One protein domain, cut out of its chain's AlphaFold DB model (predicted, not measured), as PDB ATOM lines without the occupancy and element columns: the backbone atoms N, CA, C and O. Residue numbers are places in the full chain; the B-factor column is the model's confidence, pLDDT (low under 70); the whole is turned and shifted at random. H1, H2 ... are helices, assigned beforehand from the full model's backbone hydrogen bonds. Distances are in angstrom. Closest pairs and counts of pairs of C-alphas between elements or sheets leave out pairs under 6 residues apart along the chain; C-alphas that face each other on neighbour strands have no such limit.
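What this domain is: This is residues 178 to 252 of the 437 residues of an uncharacterized protein of Campylobacter fetus subsp. fetus (UniProt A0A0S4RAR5). A helical hairpin of two long helices, H3 and H4, makes the length of this domain, and H1 crosses it steeply, packing on H3 with its residues 179 to 184 and passing near H4. The short helix H2 sits beside the start of H3, and the far end of the hairpin, residues 222 to 227, sticks out. The printed part has 75 residues with four named helices, in the order H1, H2, H3, H4, and no named strand; its class is all helix. It is compact, with a radius of gyration of the C-alphas of 12.7 A, and elongated in outline, spanning 39 by 22 by 21 A.

Where its parts are: Find C-alpha 178 at (14.574, 39.748, -32.012); from there H1 runs through residues 178 to 190, 18.1 A from first to last C-alpha. Look next at residues 199 to 202, where you find H2, 5.7 A long. Then find C-alpha 207 at (7.230, 26.096, -37.897), where H3 begins; it runs through residues 207 to 223, over 24.2 A. H4, residues 233 to 249, spans 24.1 A and ends at C-alpha 249, at (1.802, 17.384, -36.794).

How they stand to each other: Begin with H3 and H4, which touch and form a helical hairpin, at a shallow tilt of 26 degrees and running opposite ways. Their closest C-alphas are those of Ile 214 and Arg 236, 5.9 A apart. Now go to residues 179 to 184, the part of H1 that alone touches H3; the closest C-alphas, of Leu 180 and Ala 215, are 5.6 A apart. H1 and H3 run opposite ways at a steep tilt of 67 degrees, only just short of about perpendicular. H1 and H4 are near each other, with 6 pairs of C-alphas within 10 A. H2 is close to H3 but not clearly touching, and their closest C-alphas, of Leu 202 and Gln 208, are 5.3 A apart. H2 is apart from both H1 and H4. In H1 and H4 each O i to N i+4 pair is within hydrogen-bond range, and in H3 12 of 13 are; H2 is too short for such a pair, and its 1 pair of O i and N i+3 is within range.

The domain as a whole: The C-alphas of Asp 227 and Arg 251, 39.4 A apart, are the two farthest from each other. The printed part runs from 178 to 252 with no cut. The link from H2 to H3 is tight, and those from H1 to H2 and from H3 to H4 are short. Read the B-factor column for the model's confidence: the mean pLDDT of the printed part is 79.1, and residues 194 to 204 and residue 223 are under 70.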
ATOM      1  N   GLU A 178      15.234  39.319 -33.241       71.94
ATOM      2  CA  GLU A 178      14.574  39.748 -32.012       71.94
ATOM      3  C   GLU A 178      13.045  39.708 -32.166       71.94
ATOM      4  O   GLU A 178      12.331  39.239 -31.279       71.94
ATOM      5  N   ILE A 179      12.537  40.123 -33.333       73.12
ATOM      6  CA  ILE A 179      11.106  40.077 -33.660       73.12
ATOM      7  C   ILE A 179      10.660  38.636 -33.912       73.12
ATOM      8  O   ILE A 179       9.568  38.250 -33.489       73.12
ATOM      9  N   LEU A 180      11.500  37.818 -34.553       77.06
ATOM     10  CA  LEU A 180      11.237  36.387 -34.727       77.06
ATOM     11  C   LEU A 180      11.112  35.673 -33.378       77.06
ATOM     12  O   LEU A 180      10.152  34.935 -33.164       77.06
ATOM     13  N   GLU A 181      12.038  35.919 -32.453       78.19
ATOM     14  CA  GLU A 181      12.011  35.349 -31.108       78.19
ATOM     15  C   GLU A 181      10.820  35.846 -30.290       78.19
ATOM     16  O   GLU A 181      10.175  35.048 -29.610       78.19
ATOM     17  N   ALA A 182      10.522  37.146 -30.341       81.06
ATOM     18  CA  ALA A 182       9.374  37.721 -29.648       81.06
ATOM     19  C   ALA A 182       8.063  37.115 -30.165       81.06
ATOM     20  O   ALA A 182       7.254  36.640 -29.368       81.06
ATOM     21  N   THR A 183       7.906  37.032 -31.489       83.56
ATOM     22  CA  THR A 183       6.732  36.425 -32.135       83.56
ATOM     23  C   THR A 183       6.620  34.942 -31.781       83.56
ATOM     24  O   THR A 183       5.536  34.463 -31.457       83.56
ATOM     25  N   ALA A 184       7.732  34.200 -31.779       83.56
ATOM     26  CA  ALA A 184       7.733  32.802 -31.355       83.56
ATOM     27  C   ALA A 184       7.284  32.664 -29.891       83.56
ATOM     28  O   ALA A 184       6.379  31.884 -29.600       83.56
ATOM     29  N   LYS A 185       7.875  33.438 -28.971       83.62
ATOM     30  CA  LYS A 185       7.526  33.417 -27.538       83.62
ATOM     31  C   LYS A 185       6.054  33.736 -27.318       83.62
ATOM     32  O   LYS A 185       5.400  33.031 -26.556       83.62
ATOM     33  N   GLU A 186       5.532  34.749 -28.000       86.00
ATOM     34  CA  GLU A 186       4.122  35.127 -27.934       86.00
ATOM     35  C   GLU A 186       3.212  33.986 -28.411       86.00
ATOM     36  O   GLU A 186       2.322  33.563 -27.671       86.00
ATOM     37  N   LEU A 187       3.465  33.440 -29.606       85.88
ATOM     38  CA  LEU A 187       2.656  32.364 -30.181       85.88
ATOM     39  C   LEU A 187       2.662  31.118 -29.291       85.88
ATOM     40  O   LEU A 187       1.602  30.588 -28.968       85.88
ATOM     41  N   PHE A 188       3.833  30.665 -28.843       84.38
ATOM     42  CA  PHE A 188       3.937  29.513 -27.946       84.38
ATOM     43  C   PHE A 188       3.268  29.787 -26.589       84.38
ATOM     44  O   PHE A 188       2.516  28.946 -26.093       84.38
ATOM     45  N   SER A 189       3.455  30.978 -26.014       83.25
ATOM     46  CA  SER A 189       2.805  31.354 -24.753       83.25
ATOM     47  C   SER A 189       1.281  31.373 -24.869       83.25
ATOM     48  O   SER A 189       0.601  30.943 -23.937       83.25
ATOM     49  N   ARG A 190       0.729  31.833 -26.001       82.75
ATOM     50  CA  ARG A 190      -0.723  31.877 -26.247       82.75
ATOM     51  C   ARG A 190      -1.369  30.496 -26.157       82.75
ATOM     52  O   ARG A 190      -2.519  30.380 -25.743       82.75
ATOM     53  N   TYR A 191      -0.616  29.458 -26.507       77.88
ATOM     54  CA  TYR A 191      -1.072  28.070 -26.523       77.88
ATOM     55  C   TYR A 191      -0.581  27.252 -25.319       77.88
ATOM     56  O   TYR A 191      -0.612  26.023 -25.349       77.88
ATOM     57  N   GLY A 192      -0.162  27.925 -24.240       71.62
ATOM     58  CA  GLY A 192       0.118  27.293 -22.950       71.62
ATOM     59  C   GLY A 192       1.532  26.739 -22.781       71.62
ATOM     60  O   GLY A 192       1.781  26.034 -21.807       71.62
ATOM     61  N   PHE A 193       2.474  27.056 -23.674       77.06
ATOM     62  CA  PHE A 193       3.879  26.690 -23.489       77.06
ATOM     63  C   PHE A 193       4.553  27.692 -22.542       77.06
ATOM     64  O   PHE A 193       4.680  28.877 -22.846       77.06
ATOM     65  N   SER A 194       4.971  27.221 -21.365       61.19
ATOM     66  CA  SER A 194       5.172  28.074 -20.188       61.19
ATOM     67  C   SER A 194       6.488  28.855 -20.107       61.19
ATOM     68  O   SER A 194       6.579  29.682 -19.203       61.19
ATOM     69  N   LYS A 195       7.476  28.641 -21.003       55.22
ATOM     70  CA  LYS A 195       8.672  29.512 -21.225       55.22
ATOM     71  C   LYS A 195       9.763  28.890 -22.101       55.22
ATOM     72  O   LYS A 195      10.559  29.620 -22.685       55.22
ATOM     73  N   VAL A 196       9.843  27.563 -22.169       54.28
ATOM     74  CA  VAL A 196      10.891  26.866 -22.927       54.28
ATOM     75  C   VAL A 196      10.358  26.567 -24.319       54.28
ATOM     76  O   VAL A 196       9.646  25.586 -24.520       54.28
ATOM     77  N   ILE A 197      10.690  27.429 -25.279       59.22
ATOM     78  CA  ILE A 197      10.575  27.057 -26.688       59.22
ATOM     79  C   ILE A 197      11.581  25.920 -26.890       59.22
ATOM     80  O   ILE A 197      12.760  26.100 -26.571       59.22
ATOM     81  N   PRO A 198      11.167  24.738 -27.363       56.03
ATOM     82  CA  PRO A 198      12.129  23.706 -27.689       56.03
ATOM     83  C   PRO A 198      12.940  24.202 -28.893       56.03
ATOM     84  O   PRO A 198      12.486  24.117 -30.027       56.03
ATOM     85  N   ASN A 199      14.128  24.766 -28.662       50.78
ATOM     86  CA  ASN A 199      14.953  25.345 -29.732       50.78
ATOM     87  C   ASN A 199      15.257  24.323 -30.846       50.78
ATOM     88  O   ASN A 199      15.260  24.681 -32.018       50.78
ATOM     89  N   GLY A 200      15.368  23.031 -30.507       50.97
ATOM     90  CA  GLY A 200      15.531  21.947 -31.487       50.97
ATOM     91  C   GLY A 200      14.304  21.658 -32.365       50.97
ATOM     92  O   GLY A 200      14.424  20.963 -33.368       50.97
ATOM     93  N   VAL A 201      13.123  22.184 -32.021       56.72
ATOM     94  CA  VAL A 201      11.897  22.040 -32.823       56.72
ATOM     95  C   VAL A 201      11.843  23.063 -33.955       56.72
ATOM     96  O   VAL A 201      11.271  22.780 -35.002       56.72
ATOM     97  N   LEU A 202      12.446  24.240 -33.784       59.25
ATOM     98  CA  LEU A 202      12.392  25.295 -34.796       59.25
ATOM     99  C   LEU A 202      13.295  24.998 -36.001       59.25
ATOM    100  O   LEU A 202      12.915  25.306 -37.121       59.25
ATOM    101  N   GLU A 203      14.451  24.368 -35.800       57.62
ATOM    102  CA  GLU A 203      15.473  24.249 -36.854       57.62
ATOM    103  C   GLU A 203      15.139  23.229 -37.957       57.62
ATOM    104  O   GLU A 203      15.628  23.363 -39.074       57.62
ATOM    105  N   ASN A 204      14.274  22.244 -37.683       59.22
ATOM    106  CA  ASN A 204      13.982  21.136 -38.607       59.22
ATOM    107  C   ASN A 204      12.500  21.013 -38.996       59.22
ATOM    108  O   ASN A 204      12.091  19.995 -39.555       59.22
ATOM    109  N   THR A 205      11.675  22.016 -38.691       70.69
ATOM    110  CA  THR A 205      10.233  21.969 -38.970       70.69
ATOM    111  C   THR A 205       9.771  23.155 -39.807       70.69
ATOM    112  O   THR A 205      10.394  24.215 -39.860       70.69
ATOM    113  N   ASN A 206       8.606  23.003 -40.437       82.50
ATOM    114  CA  ASN A 206       7.916  24.086 -41.142       82.50
ATOM    115  C   ASN A 206       7.517  25.262 -40.224       82.50
ATOM    116  O   ASN A 206       7.169  26.334 -40.723       82.50
ATOM    117  N   ILE A 207       7.605  25.096 -38.900       84.00
ATOM    118  CA  ILE A 207       7.230  26.096 -37.897       84.00
ATOM    119  C   ILE A 207       8.076  27.362 -38.036       84.00
ATOM    120  O   ILE A 207       7.526  28.456 -37.970       84.00
ATOM    121  N   GLN A 208       9.383  27.254 -38.294       82.69
ATOM    122  CA  GLN A 208      10.237  28.440 -38.443       82.69
ATOM    123  C   GLN A 208       9.819  29.308 -39.636       82.69
ATOM    124  O   GLN A 208       9.801  30.534 -39.533       82.69
ATOM    125  N   GLY A 209       9.438  28.684 -40.755       83.81
ATOM    126  CA  GLY A 209       8.930  29.396 -41.928       83.81
ATOM    127  C   GLY A 209       7.606  30.113 -41.649       83.81
ATOM    128  O   GLY A 209       7.432  31.256 -42.069       83.81
ATOM    129  N   ILE A 210       6.712  29.465 -40.896       87.38
ATOM    130  CA  ILE A 210       5.415  30.020 -40.487       87.38
ATOM    131  C   ILE A 210       5.603  31.192 -39.515       87.38
ATOM    132  O   ILE A 210       5.059  32.272 -39.740       87.38
ATOM    133  N   VAL A 211       6.430  31.020 -38.478       87.56
ATOM    134  CA  VAL A 211       6.760  32.082 -37.515       87.56
ATOM    135  C   VAL A 211       7.393  33.271 -38.226       87.56
ATOM    136  O   VAL A 211       7.030  34.405 -37.940       87.56
ATOM    137  N   ARG A 212       8.286  33.036 -39.197       86.44
ATOM    138  CA  ARG A 212       8.891  34.114 -39.988       86.44
ATOM    139  C   ARG A 212       7.865  34.889 -40.806       86.44
ATOM    140  O   ARG A 212       7.998  36.103 -40.936       86.44
ATOM    141  N   HIS A 213       6.835  34.222 -41.321       88.62
ATOM    142  CA  HIS A 213       5.749  34.896 -42.031       88.62
ATOM    143  C   HIS A 213       4.920  35.776 -41.085       88.62
ATOM    144  O   HIS A 213       4.803  36.981 -41.306       88.62
ATOM    145  N   ILE A 214       4.469  35.224 -39.957       87.62
ATOM    146  CA  ILE A 214       3.712  35.982 -38.944       87.62
ATOM    147  C   ILE A 214       4.548  37.151 -38.395       87.62
ATOM    148  O   ILE A 214       4.045  38.262 -38.252       87.62
ATOM    149  N   ALA A 215       5.842  36.938 -38.157       84.56
ATOM    150  CA  ALA A 215       6.762  37.986 -37.728       84.56
ATOM    151  C   ALA A 215       6.934  39.078 -38.796       84.56
ATOM    152  O   ALA A 215       7.044  40.247 -38.447       84.56
ATOM    153  N   SER A 216       6.900  38.729 -40.089       83.81
ATOM    154  CA  SER A 216       6.935  39.707 -41.190       83.81
ATOM    155  C   SER A 216       5.689  40.592 -41.186       83.81
ATOM    156  O   SER A 216       5.790  41.795 -41.416       83.81
ATOM    157  N   PHE A 217       4.522  40.023 -40.867       87.00
ATOM    158  CA  PHE A 217       3.286  40.787 -40.684       87.00
ATOM    159  C   PHE A 217       3.349  41.705 -39.452       87.00
ATOM    160  O   PHE A 217       3.008  42.883 -39.542       87.00
ATOM    161  N   ASN A 218       3.829  41.196 -38.314       83.06
ATOM    162  CA  ASN A 218       4.003  42.004 -37.101       83.06
ATOM    163  C   ASN A 218       5.037  43.124 -37.304       83.06
ATOM    164  O   ASN A 218       4.920  44.197 -36.729       83.06
ATOM    165  N   PHE A 219       6.051  42.890 -38.137       80.75
ATOM    166  CA  PHE A 219       7.045  43.898 -38.485       80.75
ATOM    167  C   PHE A 219       6.495  44.942 -39.460       80.75
ATOM    168  O   PHE A 219       6.754  46.134 -39.304       80.75
ATOM    169  N   GLN A 220       5.679  44.522 -40.428       83.38
ATOM    170  CA  GLN A 220       4.992  45.417 -41.360       83.38
ATOM    171  C   GLN A 220       4.235  46.530 -40.636       83.38
ATOM    172  O   GLN A 220       4.362  47.687 -41.034       83.38
ATOM    173  N   SER A 221       3.476  46.202 -39.585       76.75
ATOM    174  CA  SER A 221       2.669  47.190 -38.857       76.75
ATOM    175  C   SER A 221       3.510  48.258 -38.150       76.75
ATOM    176  O   SER A 221       2.997  49.334 -37.860       76.75
ATOM    177  N   SER A 222       4.802  47.997 -37.920       70.31
ATOM    178  CA  SER A 222       5.740  48.974 -37.354       70.31
ATOM    179  C   SER A 222       6.399  49.891 -38.395       70.31
ATOM    180  O   SER A 222       6.930  50.934 -38.033       70.31
ATOM    181  N   ILE A 223       6.370  49.528 -39.686       66.88
ATOM    182  CA  ILE A 223       7.189  50.180 -40.729       66.88
ATOM    183  C   ILE A 223       6.367  50.779 -41.876       66.88
ATOM    184  O   ILE A 223       6.826  51.735 -42.522       66.88
ATOM    185  N   LEU A 224       5.187  50.224 -42.155       72.50
ATOM    186  CA  LEU A 224       4.303  50.620 -43.248       72.50
ATOM    187  C   LEU A 224       2.970  51.162 -42.727       72.50
ATOM    188  O   LEU A 224       2.430  50.691 -41.731       72.50
ATOM    189  N   THR A 225       2.415  52.129 -43.458       76.19
ATOM    190  CA  THR A 225       1.036  52.592 -43.274       76.19
ATOM    191  C   THR A 225       0.036  51.579 -43.837       76.19
ATOM    192  O   THR A 225       0.385  50.742 -44.675       76.19
ATOM    193  N   THR A 226      -1.224  51.669 -43.406       73.56
ATOM    194  CA  THR A 226      -2.316  50.757 -43.799       73.56
ATOM    195  C   THR A 226      -2.512  50.643 -45.309       73.56
ATOM    196  O   THR A 226      -2.831  49.569 -45.807       73.56
ATOM    197  N   ASP A 227      -2.242  51.710 -46.058       75.62
ATOM    198  CA  ASP A 227      -2.419  51.734 -47.517       75.62
ATOM    199  C   ASP A 227      -1.304  50.984 -48.267       75.62
ATOM    200  O   ASP A 227      -1.396  50.735 -49.466       75.62
ATOM    201  N   ASN A 228      -0.232  50.610 -47.563       77.88
ATOM    202  CA  ASN A 228       0.961  49.993 -48.133       77.88
ATOM    203  C   ASN A 228       1.169  48.539 -47.706       77.88
ATOM    204  O   ASN A 228       2.244  47.990 -47.944       77.88
ATOM    205  N   ILE A 229       0.153  47.917 -47.110       81.81
ATOM    206  CA  ILE A 229       0.193  46.537 -46.627       81.81
ATOM    207  C   ILE A 229       0.612  45.563 -47.742       81.81
ATOM    208  O   ILE A 229       0.075  45.574 -48.847       81.81
ATOM    209  N   VAL A 230       1.579  44.701 -47.423       82.06
ATOM    210  CA  VAL A 230       2.069  43.603 -48.269       82.06
ATOM    211  C   VAL A 230       1.415  42.285 -47.869       82.06
ATOM    212  O   VAL A 230       0.989  41.525 -48.731       82.06
ATOM    213  N   ILE A 231       1.331  42.016 -46.563       84.31
ATOM    214  CA  ILE A 231       0.738  40.797 -46.009       84.31
ATOM    215  C   ILE A 231      -0.629  41.144 -45.437       84.31
ATOM    216  O   ILE A 231      -0.735  41.944 -44.504       84.31
ATOM    217  N   SER A 232      -1.673  40.528 -45.984       87.00
ATOM    218  CA  SER A 232      -3.044  40.743 -45.520       87.00
ATOM    219  C   SER A 232      -3.308  40.082 -44.162       87.00
ATOM    220  O   SER A 232      -2.683  39.083 -43.798       87.00
ATOM    221  N   GLU A 233      -4.301  40.586 -43.425       87.00
ATOM    222  CA  GLU A 233      -4.766  39.940 -42.188       87.00
ATOM    223  C   GLU A 233      -5.282  38.516 -42.431       87.00
ATOM    224  O   GLU A 233      -5.075  37.630 -41.604       87.00
ATOM    225  N   GLN A 234      -5.926  38.273 -43.578       88.81
ATOM    226  CA  GLN A 234      -6.405  36.943 -43.961       88.81
ATOM    227  C   GLN A 234      -5.245  35.958 -44.109       88.81
ATOM    228  O   GLN A 234      -5.302  34.856 -43.567       88.81
ATOM    229  N   GLU A 235      -4.175  36.378 -44.786       88.88
ATOM    230  CA  GLU A 235      -2.963  35.576 -44.927       88.88
ATOM    231  C   GLU A 235      -2.336  35.299 -43.555       88.88
ATOM    232  O   GLU A 235      -2.072  34.146 -43.224       88.88
ATOM    233  N   ARG A 236      -2.194  36.317 -42.698       89.62
ATOM    234  CA  ARG A 236      -1.669  36.137 -41.336       89.62
ATOM    235  C   ARG A 236      -2.510  35.164 -40.503       89.62
ATOM    236  O   ARG A 236      -1.950  34.328 -39.794       89.62
ATOM    237  N   ASN A 237      -3.835  35.237 -40.598       89.56
ATOM    238  CA  ASN A 237      -4.739  34.325 -39.894       89.56
ATOM    239  C   ASN A 237      -4.626  32.883 -40.412       89.56
ATOM    240  O   ASN A 237      -4.706  31.945 -39.616       89.56
ATOM    241  N   GLN A 238      -4.383  32.701 -41.715       90.94
ATOM    242  CA  GLN A 238      -4.092  31.389 -42.288       90.94
ATOM    243  C   GLN A 238      -2.774  30.828 -41.744       90.94
ATOM    244  O   GLN A 238      -2.753  29.698 -41.269       90.94
ATOM    245  N   TYR A 239      -1.701  31.623 -41.695       91.06
ATOM    246  CA  TYR A 239      -0.434  31.168 -41.110       91.06
ATOM    247  C   TYR A 239      -0.544  30.876 -39.605       91.06
ATOM    248  O   TYR A 239       0.109  29.962 -39.109       91.06
ATOM    249  N   GLU A 240      -1.395  31.589 -38.860       89.06
ATOM    250  CA  GLU A 240      -1.679  31.254 -37.456       89.06
ATOM    251  C   GLU A 240      -2.457  29.928 -37.321       89.06
ATOM    252  O   GLU A 240      -2.273  29.184 -36.353       89.06
ATOM    253  N   LEU A 241      -3.317  29.584 -38.285       90.12
ATOM    254  CA  LEU A 241      -3.921  28.251 -38.364       90.12
ATOM    255  C   LEU A 241      -2.876  27.182 -38.704       90.12
ATOM    256  O   LEU A 241      -2.794  26.174 -38.002       90.12
ATOM    257  N   ASP A 242      -2.040  27.431 -39.709       89.56
ATOM    258  CA  ASP A 242      -0.973  26.521 -40.125       89.56
ATOM    259  C   ASP A 242       0.022  26.275 -38.986       89.56
ATOM    260  O   ASP A 242       0.487  25.152 -38.803       89.56
ATOM    261  N   PHE A 243       0.303  27.289 -38.161       90.25
ATOM    262  CA  PHE A 243       1.123  27.162 -36.955       90.25
ATOM    263  C   PHE A 243       0.517  26.163 -35.962       90.25
ATOM    264  O   PHE A 243       1.205  25.261 -35.481       90.25
ATOM    265  N   ARG A 244      -0.785  26.284 -35.680       89.06
ATOM    266  CA  ARG A 244      -1.508  25.380 -34.772       89.06
ATOM    267  C   ARG A 244      -1.539  23.947 -35.299       89.06
ATOM    268  O   ARG A 244      -1.315  23.013 -34.532       89.06
ATOM    269  N   VAL A 245      -1.753  23.775 -36.603       88.19
ATOM    270  CA  VAL A 245      -1.666  22.470 -37.278       88.19
ATOM    271  C   VAL A 245      -0.246  21.908 -37.177       88.19
ATOM    272  O   VAL A 245      -0.065  20.753 -36.801       88.19
ATOM    273  N   ALA A 246       0.776  22.726 -37.439       87.56
ATOM    274  CA  ALA A 246       2.175  22.318 -37.393       87.56
ATOM    275  C   ALA A 246       2.623  21.885 -35.989       87.56
ATOM    276  O   ALA A 246       3.392  20.930 -35.885       87.56
ATOM    277  N   ILE A 247       2.127  22.517 -34.918       86.69
ATOM    278  CA  ILE A 247       2.375  22.070 -33.535       86.69
ATOM    279  C   ILE A 247       1.951  20.606 -33.360       86.69
ATOM    280  O   ILE A 247       2.732  19.780 -32.882       86.69
ATOM    281  N   VAL A 248       0.734  20.273 -33.798       86.81
ATOM    282  CA  VAL A 248       0.165  18.928 -33.654       86.81
ATOM    283  C   VAL A 248       0.895  17.924 -34.550       86.81
ATOM    284  O   VAL A 248       1.294  16.859 -34.076       86.81
ATOM    285  N   THR A 249       1.135  18.266 -35.820       85.75
ATOM    286  CA  THR A 249       1.802  17.384 -36.794       85.75
ATOM    287  C   THR A 249       3.228  17.032 -36.376       85.75
ATOM    288  O   THR A 249       3.637  15.877 -36.473       85.75
ATOM    289  N   ASN A 250       3.973  18.001 -35.840       84.50
ATOM    290  CA  ASN A 250       5.326  17.777 -35.329       84.50
ATOM    291  C   ASN A 250       5.338  17.156 -33.917       84.50
ATOM    292  O   ASN A 250       6.404  17.005 -33.322       84.50
ATOM    293  N   ARG A 251       4.171  16.761 -33.386       84.19
ATOM    294  CA  ARG A 251       3.995  16.099 -32.085       84.19
ATOM    295  C   ARG A 251       4.535  16.913 -30.907       84.19
ATOM    296  O   ARG A 251       5.072  16.353 -29.953       84.19
ATOM    297  N   ILE A 252       4.376  18.230 -30.972       84.06
ATOM    298  CA  ILE A 252       4.810  19.154 -29.927       84.06
ATOM    299  C   ILE A 252       3.624  19.407 -29.005       84.06
ATOM    300  O   ILE A 252       2.549  19.798 -29.452       84.06
TER     301      ILE A 252